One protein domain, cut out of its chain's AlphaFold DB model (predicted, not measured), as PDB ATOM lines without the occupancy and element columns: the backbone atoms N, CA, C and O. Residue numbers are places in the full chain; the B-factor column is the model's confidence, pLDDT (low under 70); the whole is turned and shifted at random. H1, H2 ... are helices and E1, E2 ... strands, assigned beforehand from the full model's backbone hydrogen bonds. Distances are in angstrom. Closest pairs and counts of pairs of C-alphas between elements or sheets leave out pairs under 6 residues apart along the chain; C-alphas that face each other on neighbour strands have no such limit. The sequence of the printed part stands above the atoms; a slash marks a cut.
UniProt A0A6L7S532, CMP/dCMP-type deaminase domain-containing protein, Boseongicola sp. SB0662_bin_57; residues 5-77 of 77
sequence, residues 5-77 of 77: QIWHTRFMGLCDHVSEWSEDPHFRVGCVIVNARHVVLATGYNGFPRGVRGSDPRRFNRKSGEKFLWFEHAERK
ATOM      1  N   GLN A   5     -59.766  13.952  29.706       92.94
ATOM      2  CA  GLN A   5     -58.771  14.014  28.645       92.94
ATOM      3  C   GLN A   5     -57.331  14.005  29.176       92.94
ATOM      4  O   GLN A   5     -56.462  13.372  28.579       92.94
ATOM      5  N   ILE A   6     -57.061  14.645  30.321       95.62
ATOM      6  CA  ILE A   6     -55.725  14.654  30.940       95.62
ATOM      7  C   ILE A   6     -55.326  13.232  31.342       95.62
ATOM      8  O   ILE A   6     -54.188  12.817  31.118       95.62
ATOM      9  N   TRP A   7     -56.254  12.481  31.934       95.94
ATOM     10  CA  TRP A   7     -55.994  11.103  32.343       95.94
ATOM     11  C   TRP A   7     -55.879  10.156  31.154       95.94
ATOM     12  O   TRP A   7     -54.969   9.330  31.157       95.94
ATOM     13  N   HIS A   8     -56.701  10.320  30.115       95.75
ATOM     14  CA  HIS A   8     -56.535   9.576  28.865       95.75
ATOM     15  C   HIS A   8     -55.138   9.779  28.275       95.75
ATOM     16  O   HIS A   8     -54.441   8.799  28.037       95.75
ATOM     17  N   THR A   9     -54.678  11.025  28.129       97.62
ATOM     18  CA  THR A   9     -53.331  11.310  27.611       97.62
ATOM     19  C   THR A   9     -52.241  10.672  28.473       97.62
ATOM     20  O   THR A   9     -51.301  10.086  27.943       97.62
ATOM     21  N   ARG A  10     -52.371  10.733  29.805       97.56
ATOM     22  CA  ARG A  10     -51.411  10.103  30.728       97.56
ATOM     23  C   ARG A  10     -51.362   8.586  30.571       97.56
ATOM     24  O   ARG A  10     -50.272   8.028  30.505       97.56
ATOM     25  N   PHE A  11     -52.514   7.920  30.524       98.25
ATOM     26  CA  PHE A  11     -52.561   6.463  30.404       98.25
ATOM     27  C   PHE A  11     -52.144   5.977  29.021       98.25
ATOM     28  O   PHE A  11     -51.444   4.976  28.939       98.25
ATOM     29  N   MET A  12     -52.480   6.710  27.959       98.31
ATOM     30  CA  MET A  12     -51.982   6.409  26.616       98.31
ATOM     31  C   MET A  12     -50.461   6.552  26.536       98.31
ATOM     32  O   MET A  12     -49.801   5.629  26.075       98.31
ATOM     33  N   GLY A  13     -49.888   7.626  27.093       98.56
ATOM     34  CA  GLY A  13     -48.430   7.765  27.174       98.56
ATOM     35  C   GLY A  13     -47.766   6.655  27.999       98.56
ATOM     36  O   GLY A  13     -46.662   6.218  27.682       98.56
ATOM     37  N   LEU A  14     -48.447   6.144  29.031       98.62
ATOM     38  CA  LEU A  14     -47.975   4.975  29.773       98.62
ATOM     39  C   LEU A  14     -48.057   3.688  28.937       98.62
ATOM     40  O   LEU A  14     -47.120   2.896  28.991       98.62
ATOM     41  N   CYS A  15     -49.123   3.475  28.157       98.69
ATOM     42  CA  CYS A  15     -49.204   2.358  27.209       98.69
ATOM     43  C   CYS A  15     -48.048   2.405  26.202       98.69
ATOM     44  O   CYS A  15     -47.400   1.382  25.985       98.69
ATOM     45  N   ASP A  16     -47.755   3.581  25.640       98.56
ATOM     46  CA  ASP A  16     -46.648   3.767  24.698       98.56
ATOM     47  C   ASP A  16     -45.311   3.402  25.353       98.56
ATOM     48  O   ASP A  16     -44.565   2.591  24.807       98.56
ATOM     49  N   HIS A  17     -45.050   3.897  26.565       98.62
ATOM     50  CA  HIS A  17     -43.823   3.576  27.297       98.62
ATOM     51  C   HIS A  17     -43.702   2.082  27.634       98.62
ATOM     52  O   HIS A  17     -42.655   1.475  27.424       98.62
ATOM     53  N   VAL A  18     -44.776   1.450  28.118       98.25
ATOM     54  CA  VAL A  18     -44.781   0.011  28.430       98.25
ATOM     55  C   VAL A  18     -44.563  -0.832  27.167       98.25
ATOM     56  O   VAL A  18     -43.924  -1.882  27.232       98.25
ATOM     57  N   SER A  19     -45.033  -0.371  26.000       98.31
ATOM     58  CA  SER A  19     -44.811  -1.060  24.722       98.31
ATOM     59  C   SER A  19     -43.325  -1.182  24.355       98.31
ATOM     60  O   SER A  19     -42.933  -2.140  23.686       98.31
ATOM     61  N   GLU A  20     -42.474  -0.265  24.831       97.81
ATOM     62  CA  GLU A  20     -41.031  -0.262  24.563       97.81
ATOM     63  C   GLU A  20     -40.321  -1.495  25.137       97.81
ATOM     64  O   GLU A  20     -39.234  -1.845  24.678       97.81
ATOM     65  N   TRP A  21     -40.937  -2.180  26.106       96.25
ATOM     66  CA  TRP A  21     -40.397  -3.394  26.726       96.25
ATOM     67  C   TRP A  21     -40.626  -4.656  25.883       96.25
ATOM     68  O   TRP A  21     -40.084  -5.713  26.205       96.25
ATOM     69  N   SER A  22     -41.420  -4.559  24.811       96.00
ATOM     70  CA  SER A  22     -41.673  -5.661  23.884       96.00
ATOM     71  C   SER A  22     -40.407  -6.117  23.169       96.00
ATOM     72  O   SER A  22     -39.678  -5.325  22.571       96.00
ATOM     73  N   GLU A  23     -40.191  -7.433  23.152       93.50
ATOM     74  CA  GLU A  23     -39.133  -8.057  22.364       93.50
ATOM     75  C   GLU A  23     -39.451  -8.080  20.856       93.50
ATOM     76  O   GLU A  23     -38.581  -8.415  20.056       93.50
ATOM     77  N   ASP A  24     -40.677  -7.739  20.437       93.31
ATOM     78  CA  ASP A  24     -41.080  -7.742  19.031       93.31
ATOM     79  C   ASP A  24     -40.407  -6.591  18.256       93.31
ATOM     80  O   ASP A  24     -40.641  -5.411  18.546       93.31
ATOM     81  N   PRO A  25     -39.594  -6.884  17.224       90.06
ATOM     82  CA  PRO A  25     -38.953  -5.837  16.439       90.06
ATOM     83  C   PRO A  25     -39.895  -5.199  15.407       90.06
ATOM     84  O   PRO A  25     -39.524  -4.201  14.798       90.06
ATOM     85  N   HIS A  26     -41.087  -5.762  15.181       90.12
ATOM     86  CA  HIS A  26     -41.992  -5.318  14.118       90.12
ATOM     87  C   HIS A  26     -43.209  -4.558  14.642       90.12
ATOM     88  O   HIS A  26     -43.619  -3.577  14.033       90.12
ATOM     89  N   PHE A  27     -43.818  -5.035  15.731       92.38
ATOM     90  CA  PHE A  27     -45.052  -4.467  16.276       92.38
ATOM     91  C   PHE A  27     -45.012  -4.507  17.799       92.38
ATOM     92  O   PHE A  27     -45.051  -5.584  18.386       92.38
ATOM     93  N   ARG A  28     -44.950  -3.334  18.426       96.94
ATOM     94  CA  ARG A  28     -44.899  -3.187  19.880       96.94
ATOM     95  C   ARG A  28     -46.226  -2.649  20.383       96.94
ATOM     96  O   ARG A  28     -46.750  -1.686  19.833       96.94
ATOM     97  N   VAL A  29     -46.773  -3.302  21.396       98.19
ATOM     98  CA  VAL A  29     -48.085  -3.013  21.967       98.19
ATOM     99  C   VAL A  29     -47.946  -3.006  23.479       98.19
ATOM    100  O   VAL A  29     -47.415  -3.953  24.059       98.19
ATOM    101  N   GLY A  30     -48.436  -1.942  24.106       98.38
ATOM    102  CA  GLY A  30     -48.569  -1.826  25.551       98.38
ATOM    103  C   GLY A  30     -50.037  -1.787  25.961       98.38
ATOM    104  O   GLY A  30     -50.905  -1.360  25.200       98.38
ATOM    105  N   CYS A  31     -50.312  -2.246  27.174       98.50
ATOM    106  CA  CYS A  31     -51.628  -2.273  27.786       98.50
ATOM    107  C   CYS A  31     -51.519  -1.782  29.230       98.50
ATOM    108  O   CYS A  31     -50.590  -2.141  29.957       98.50
ATOM    109  N   VAL A  32     -52.486  -0.971  29.651       98.44
ATOM    110  CA  VAL A  32     -52.627  -0.487  31.022       98.44
ATOM    111  C   VAL A  32     -54.085  -0.662  31.426       98.44
ATOM    112  O   VAL A  32     -54.983  -0.120  30.782       98.44
ATOM    113  N   ILE A  33     -54.326  -1.394  32.511       98.19
ATOM    114  CA  ILE A  33     -55.655  -1.561  33.103       98.19
ATOM    115  C   ILE A  33     -55.756  -0.618  34.296       98.19
ATOM    116  O   ILE A  33     -54.948  -0.694  35.222       98.19
ATOM    117  N   VAL A  34     -56.757   0.261  34.291       97.81
ATOM    118  CA  VAL A  34     -57.005   1.235  35.363       97.81
ATOM    119  C   VAL A  34     -58.418   1.106  35.917       97.81
ATOM    120  O   VAL A  34     -59.335   0.678  35.220       97.81
ATOM    121  N   ASN A  35     -58.610   1.490  37.178       97.00
ATOM    122  CA  ASN A  35     -59.942   1.582  37.778       97.00
ATOM    123  C   ASN A  35     -60.543   2.998  37.663       97.00
ATOM    124  O   ASN A  35     -59.880   3.955  37.265       97.00
ATOM    125  N   ALA A  36     -61.794   3.152  38.107       95.25
ATOM    126  CA  ALA A  36     -62.517   4.430  38.105       95.25
ATOM    127  C   ALA A  36     -61.878   5.538  38.973       95.25
ATOM    128  O   ALA A  36     -62.292   6.691  38.903       95.25
ATOM    129  N   ARG A  37     -60.884   5.206  39.808       94.81
ATOM    130  CA  ARG A  37     -60.112   6.163  40.618       94.81
ATOM    131  C   ARG A  37     -58.759   6.502  39.984       94.81
ATOM    132  O   ARG A  37     -57.910   7.068  40.665       94.81
ATOM    133  N   HIS A  38     -58.558   6.149  38.712       95.12
ATOM    134  CA  HIS A  38     -57.315   6.364  37.967       95.12
ATOM    135  C   HIS A  38     -56.097   5.664  38.595       95.12
ATOM    136  O   HIS A  38     -54.965   6.123  38.461       95.12
ATOM    137  N   VAL A  39     -56.323   4.541  39.280       96.44
ATOM    138  CA  VAL A  39     -55.252   3.692  39.811       96.44
ATOM    139  C   VAL A  39     -54.928   2.617  38.785       96.44
ATOM    140  O   VAL A  39     -55.834   1.919  38.326       96.44
ATOM    141  N   VAL A  40     -53.644   2.475  38.453       98.12
ATOM    142  CA  VAL A  40     -53.137   1.384  37.612       98.12
ATOM    143  C   VAL A  40     -53.242   0.072  38.387       98.12
ATOM    144  O   VAL A  40     -52.687  -0.056  39.474       98.12
ATOM    145  N   LEU A  41     -53.981  -0.883  37.829       98.19
ATOM    146  CA  LEU A  41     -54.186  -2.216  38.392       98.19
ATOM    147  C   LEU A  41     -53.216  -3.238  37.801       98.19
ATOM    148  O   LEU A  41     -52.741  -4.118  38.512       98.19
ATOM    149  N   ALA A  42     -52.945  -3.125  36.501       98.12
ATOM    150  CA  ALA A  42     -52.045  -4.009  35.778       98.12
ATOM    151  C   ALA A  42     -51.461  -3.297  34.556       98.12
ATOM    152  O   ALA A  42     -52.057  -2.357  34.019       98.12
ATOM    153  N   THR A  43     -50.306  -3.778  34.113       98.25
ATOM    154  CA  THR A  43     -49.665  -3.377  32.863       98.25
ATOM    155  C   THR A  43     -49.212  -4.619  32.111       98.25
ATOM    156  O   THR A  43     -48.884  -5.637  32.719       98.25
ATOM    157  N   GLY A  44     -49.174  -4.529  30.786       98.00
ATOM    158  CA  GLY A  44     -48.755  -5.629  29.930       98.00
ATOM    159  C   GLY A  44     -48.163  -5.129  28.623       98.00
ATOM    160  O   GLY A  44     -48.442  -4.017  28.183       98.00
ATOM    161  N   TYR A  45     -47.327  -5.956  28.004       97.88
ATOM    162  CA  TYR A  45     -46.747  -5.707  26.686       97.88
ATOM    163  C   TYR A  45     -46.650  -7.021  25.910       97.88
ATOM    164  O   TYR A  45     -46.460  -8.084  26.511       97.88
ATOM    165  N   ASN A  46     -46.784  -6.975  24.585       97.31
ATOM    166  CA  ASN A  46     -46.685  -8.185  23.769       97.31
ATOM    167  C   ASN A  46     -45.245  -8.713  23.755       97.31
ATOM    168  O   ASN A  46     -44.293  -7.941  23.664       97.31
ATOM    169  N   GLY A  47     -45.070 -10.027  23.829       95.75
ATOM    170  CA  GLY A  47     -43.737 -10.607  23.950       95.75
ATOM    171  C   GLY A  47     -43.757 -12.075  24.323       95.75
ATOM    172  O   GLY A  47     -44.807 -12.716  24.330       95.75
ATOM    173  N   PHE A  48     -42.595 -12.610  24.678       95.56
ATOM    174  CA  PHE A  48     -42.511 -14.003  25.105       95.56
ATOM    175  C   PHE A  48     -43.159 -14.218  26.488       95.56
ATOM    176  O   PHE A  48     -43.100 -13.332  27.353       95.56
ATOM    177  N   PRO A  49     -43.742 -15.407  26.737       93.38
ATOM    178  CA  PRO A  49     -44.092 -15.854  28.075       93.38
ATOM    179  C   PRO A  49     -42.888 -15.834  29.018       93.38
ATOM    180  O   PRO A  49     -41.736 -16.021  28.612       93.38
ATOM    181  N   ARG A  50     -43.155 -15.679  30.317       90.62
ATOM    182  CA  ARG A  50     -42.106 -15.726  31.344       90.62
ATOM    183  C   ARG A  50     -41.341 -17.051  31.266       90.62
ATOM    184  O   ARG A  50     -41.938 -18.119  31.191       90.62
ATOM    185  N   GLY A  51     -40.012 -16.970  31.301       90.69
ATOM    186  CA  GLY A  51     -39.122 -18.135  31.214       90.69
ATOM    187  C   GLY A  51     -38.769 -18.577  29.788       90.69
ATOM    188  O   GLY A  51     -37.856 -19.386  29.618       90.69
ATOM    189  N   VAL A  52     -39.408 -18.020  28.755       91.44
ATOM    190  CA  VAL A  52     -39.066 -18.293  27.353       91.44
ATOM    191  C   VAL A  52     -38.016 -17.286  26.878       91.44
ATOM    192  O   VAL A  52     -38.233 -16.081  26.884       91.44
ATOM    193  N   ARG A  53     -36.841 -17.778  26.462       82.38
ATOM    194  CA  ARG A  53     -35.743 -16.922  25.980       82.38
ATOM    195  C   ARG A  53     -35.957 -16.481  24.528       82.38
ATOM    196  O   ARG A  53     -36.209 -17.318  23.661       82.38
ATOM    197  N   GLY A  54     -35.733 -15.199  24.249       83.06
ATOM    198  CA  GLY A  54     -35.740 -14.621  22.899       83.06
ATOM    199  C   GLY A  54     -34.441 -14.804  22.102       83.06
ATOM    200  O   GLY A  54     -34.224 -14.092  21.134       83.06
ATOM    201  N   SER A  55     -33.540 -15.709  22.497       88.81
ATOM    202  CA  SER A  55     -32.261 -15.913  21.796       88.81
ATOM    203  C   SER A  55     -32.384 -16.717  20.496       88.81
ATOM    204  O   SER A  55     -31.443 -16.741  19.712       88.81
ATOM    205  N   ASP A  56     -33.509 -17.407  20.276       91.69
ATOM    206  CA  ASP A  56     -33.764 -18.153  19.040       91.69
ATOM    207  C   ASP A  56     -34.467 -17.250  18.008       91.69
ATOM    208  O   ASP A  56     -35.654 -16.943  18.176       91.69
ATOM    209  N   PRO A  57     -33.784 -16.840  16.920       90.62
ATOM    210  CA  PRO A  57     -34.342 -15.919  15.933       90.62
ATOM    211  C   PRO A  57     -35.551 -16.495  15.185       90.62
ATOM    212  O   PRO A  57     -36.379 -15.738  14.675       90.62
ATOM    213  N   ARG A  58     -35.712 -17.827  15.139       92.62
ATOM    214  CA  ARG A  58     -36.856 -18.468  14.467       92.62
ATOM    215  C   ARG A  58     -38.179 -18.101  15.127       92.62
ATOM    216  O   ARG A  58     -39.185 -17.982  14.434       92.62
ATOM    217  N   ARG A  59     -38.162 -17.835  16.437       93.56
ATOM    218  CA  ARG A  59     -39.353 -17.460  17.210       93.56
ATOM    219  C   ARG A  59     -39.916 -16.092  16.843       93.56
ATOM    220  O   ARG A  59     -41.046 -15.796  17.199       93.56
ATOM    221  N   PHE A  60     -39.168 -15.265  16.121       93.31
ATOM    222  CA  PHE A  60     -39.653 -13.976  15.621       93.31
ATOM    223  C   PHE A  60     -40.199 -14.068  14.192       93.31
ATOM    224  O   PHE A  60     -40.693 -13.078  13.646       93.31
ATOM    225  N   ASN A  61     -40.108 -15.237  13.549       93.12
ATOM    226  CA  ASN A  61     -40.459 -15.382  12.147       93.12
ATOM    227  C   ASN A  61     -41.982 -15.401  11.956       93.12
ATOM    228  O   ASN A  61     -42.679 -16.357  12.297       93.12
ATOM    229  N   ARG A  62     -42.495 -14.322  11.357       91.31
ATOM    230  CA  ARG A  62     -43.912 -14.180  11.006       91.31
ATOM    231  C   ARG A  62     -44.313 -15.015   9.788       91.31
ATOM    232  O   ARG A  62     -45.439 -15.490   9.732       91.31
ATOM    233  N   LYS A  63     -43.412 -15.184   8.812       92.81
ATOM    234  CA  LYS A  63     -43.698 -15.895   7.553       92.81
ATOM    235  C   LYS A  63     -43.891 -17.393   7.780       92.81
ATOM    236  O   LYS A  63     -44.739 -17.987   7.131       92.81
ATOM    237  N   SER A  64     -43.123 -17.982   8.697       93.06
ATOM    238  CA  SER A  64     -43.272 -19.393   9.073       93.06
ATOM    239  C   SER A  64     -44.417 -19.648  10.055       93.06
ATOM    240  O   SER A  64     -44.701 -20.799  10.352       93.06
ATOM    241  N   GLY A  65     -45.046 -18.603  10.602       93.06
ATOM    242  CA  GLY A  65     -46.085 -18.716  11.629       93.06
ATOM    243  C   GLY A  65     -45.566 -18.934  13.056       93.06
ATOM    244  O   GLY A  65     -46.298 -18.654  14.000       93.06
ATOM    245  N   GLU A  66     -44.300 -19.329  13.225       93.81
ATOM    246  CA  GLU A  66     -43.634 -19.542  14.523       93.81
ATOM    247  C   GLU A  66     -43.891 -18.409  15.519       93.81
ATOM    248  O   GLU A  66     -44.259 -18.670  16.659       93.81
ATOM    249  N   LYS A  67     -43.780 -17.145  15.086       91.44
ATOM    250  CA  LYS A  67     -44.041 -15.981  15.949       91.44
ATOM    251  C   LYS A  67     -45.340 -16.102  16.743       91.44
ATOM    252  O   LYS A  67     -45.354 -15.827  17.937       91.44
ATOM    253  N   PHE A  68     -46.418 -16.516  16.087       92.00
ATOM    254  CA  PHE A  68     -47.747 -16.556  16.690       92.00
ATOM    255  C   PHE A  68     -47.914 -17.695  17.704       92.00
ATOM    256  O   PHE A  68     -48.853 -17.665  18.488       92.00
ATOM    257  N   LEU A  69     -47.006 -18.676  17.710       93.81
ATOM    258  CA  LEU A  69     -46.969 -19.740  18.716       93.81
ATOM    259  C   LEU A  69     -46.223 -19.312  19.984       93.81
ATOM    260  O   LEU A  69     -46.512 -19.820  21.063       93.81
ATOM    261  N   TRP A  70     -45.245 -18.411  19.854       93.94
ATOM    262  CA  TRP A  70     -44.352 -18.041  20.954       93.94
ATOM    263  C   TRP A  70     -44.702 -16.719  21.631       93.94
ATOM    264  O   TRP A  70     -44.235 -16.492  22.744       93.94
ATOM    265  N   PHE A  71     -45.450 -15.837  20.971       94.75
ATOM    266  CA  PHE A  71     -45.780 -14.516  21.501       94.75
ATOM    267  C   PHE A  71     -47.145 -14.506  22.181       94.75
ATOM    268  O   PHE A  71     -48.136 -14.971  21.628       94.75
ATOM    269  N   GLU A  72     -47.190 -13.874  23.346       95.50
ATOM    270  CA  GLU A  72     -48.418 -13.467  24.015       95.50
ATOM    271  C   GLU A  72     -48.723 -12.006  23.691       95.50
ATOM    272  O   GLU A  72     -47.823 -11.186  23.467       95.50
ATOM    273  N   HIS A  73     -50.008 -11.676  23.674       96.69
ATOM    274  CA  HIS A  73     -50.470 -10.307  23.502       96.69
ATOM    275  C   HIS A  73     -50.335  -9.487  24.795       96.69
ATOM    276  O   HIS A  73     -50.252 -10.038  25.894       96.69
ATOM    277  N   ALA A  74     -50.343  -8.158  24.663       97.75
ATOM    278  CA  ALA A  74     -50.184  -7.243  25.791       97.75
ATOM    279  C   ALA A  74     -51.312  -7.384  26.824       97.75
ATOM    280  O   ALA A  74     -51.044  -7.366  28.019       97.75
ATOM    281  N   GLU A  75     -52.551  -7.582  26.371       97.06
ATOM    282  CA  GLU A  75     -53.741  -7.732  27.215       97.06
ATOM    283  C   GLU A  75     -53.789  -9.037  28.027       97.06
ATOM    284  O   GLU A  75     -54.628  -9.175  28.915       97.06
ATOM    285  N   ARG A  76     -52.915 -10.005  27.719       93.19
ATOM    286  CA  ARG A  76     -52.885 -11.327  28.359       93.19
ATOM    287  C   ARG A  76     -51.806 -11.465  29.442       93.19
ATOM    288  O   ARG A  76     -51.809 -12.467  30.157       93.19
ATOM    289  N   LYS A  77     -50.873 -10.509  29.533       79.94
ATOM    290  CA  LYS A  77     -49.722 -10.568  30.451       79.94
ATOM    291  C   LYS A  77     -50.037 -10.222  31.904       79.94
ATOM    292  O   LYS A  77     -51.005  -9.476  32.153       79.94
TER     293      LYS A  77
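Overview. This is residues 5 to 77 of the 77 residues of the protein "CMP/dCMP-type deaminase domain-containing protein" of Boseongicola sp. SB0662_bin_57 (UniProt A0A6L7S532). A two-stranded hairpin, E1 and E2, has the long helix H1 packed beside it, mostly by residues 11 to 19 and closer to E1; toward the other end of this rod, one long link from E2 leads to two short touching helices, H2 and H3, and the tail after H3 folds back toward the hairpin. The printed part has 73 residues, with three named helices and two named strands in the order H1 E1 E2 H2 H3. The sheet E1 - E2 is antiparallel and the class is mixed, helices and strands, though under half of the residues are in named elements. The whole is loose, with a radius of gyration of the C-alphas of 14.0 A and spans of 42 by 21 by 17 A.

Arrangement. Look first at E1, residues 30 to 34, and E2, residues 40 to 45, a hairpin of antiparallel strands at 166 degrees. There N 31 and O 44 are 2.8 A apart and N 33 and O 42 are 2.9 A apart, within hydrogen-bond range. Next find H1, residues 5 to 19: its closest C-alphas to E1 are those of Ser 19 and Gly 30, 3.9 A apart. Its closest to E2 are those of Ser 19 and Tyr 45, 5.4 A. Farther on, H2, residues 57 to 60, and H3, residues 66 to 70, touch, the C-alphas of Phe 60 and Lys 67 being closest at 4.8 A. H1 is apart from both. In H1 and H3 every O i to N i+4 pair is within hydrogen-bond range; H2 is too short for such a pair.

Along the chain. Find C-alpha 30 at (-48.569, -1.826, 25.551); from there E1 runs 13.3 A, and E2 runs 14.5 A to C-alpha 45. H1 begins at C-alpha 5, (-58.771, 14.014, 28.645), and runs 20.9 A. H2 is 5.7 A long and H3 6.6 A, ending at C-alpha 70, (-44.352, -18.041, 20.954).

Size, cuts and confidence. The C-alphas of Arg 37 and Ser 64 are the two farthest apart, 44.0 A. The printed part has no cut, and the link from E2 to H2 is long, with 11 residues. The model's mean pLDDT over the printed part is 94.8, and no printed residue is under 70.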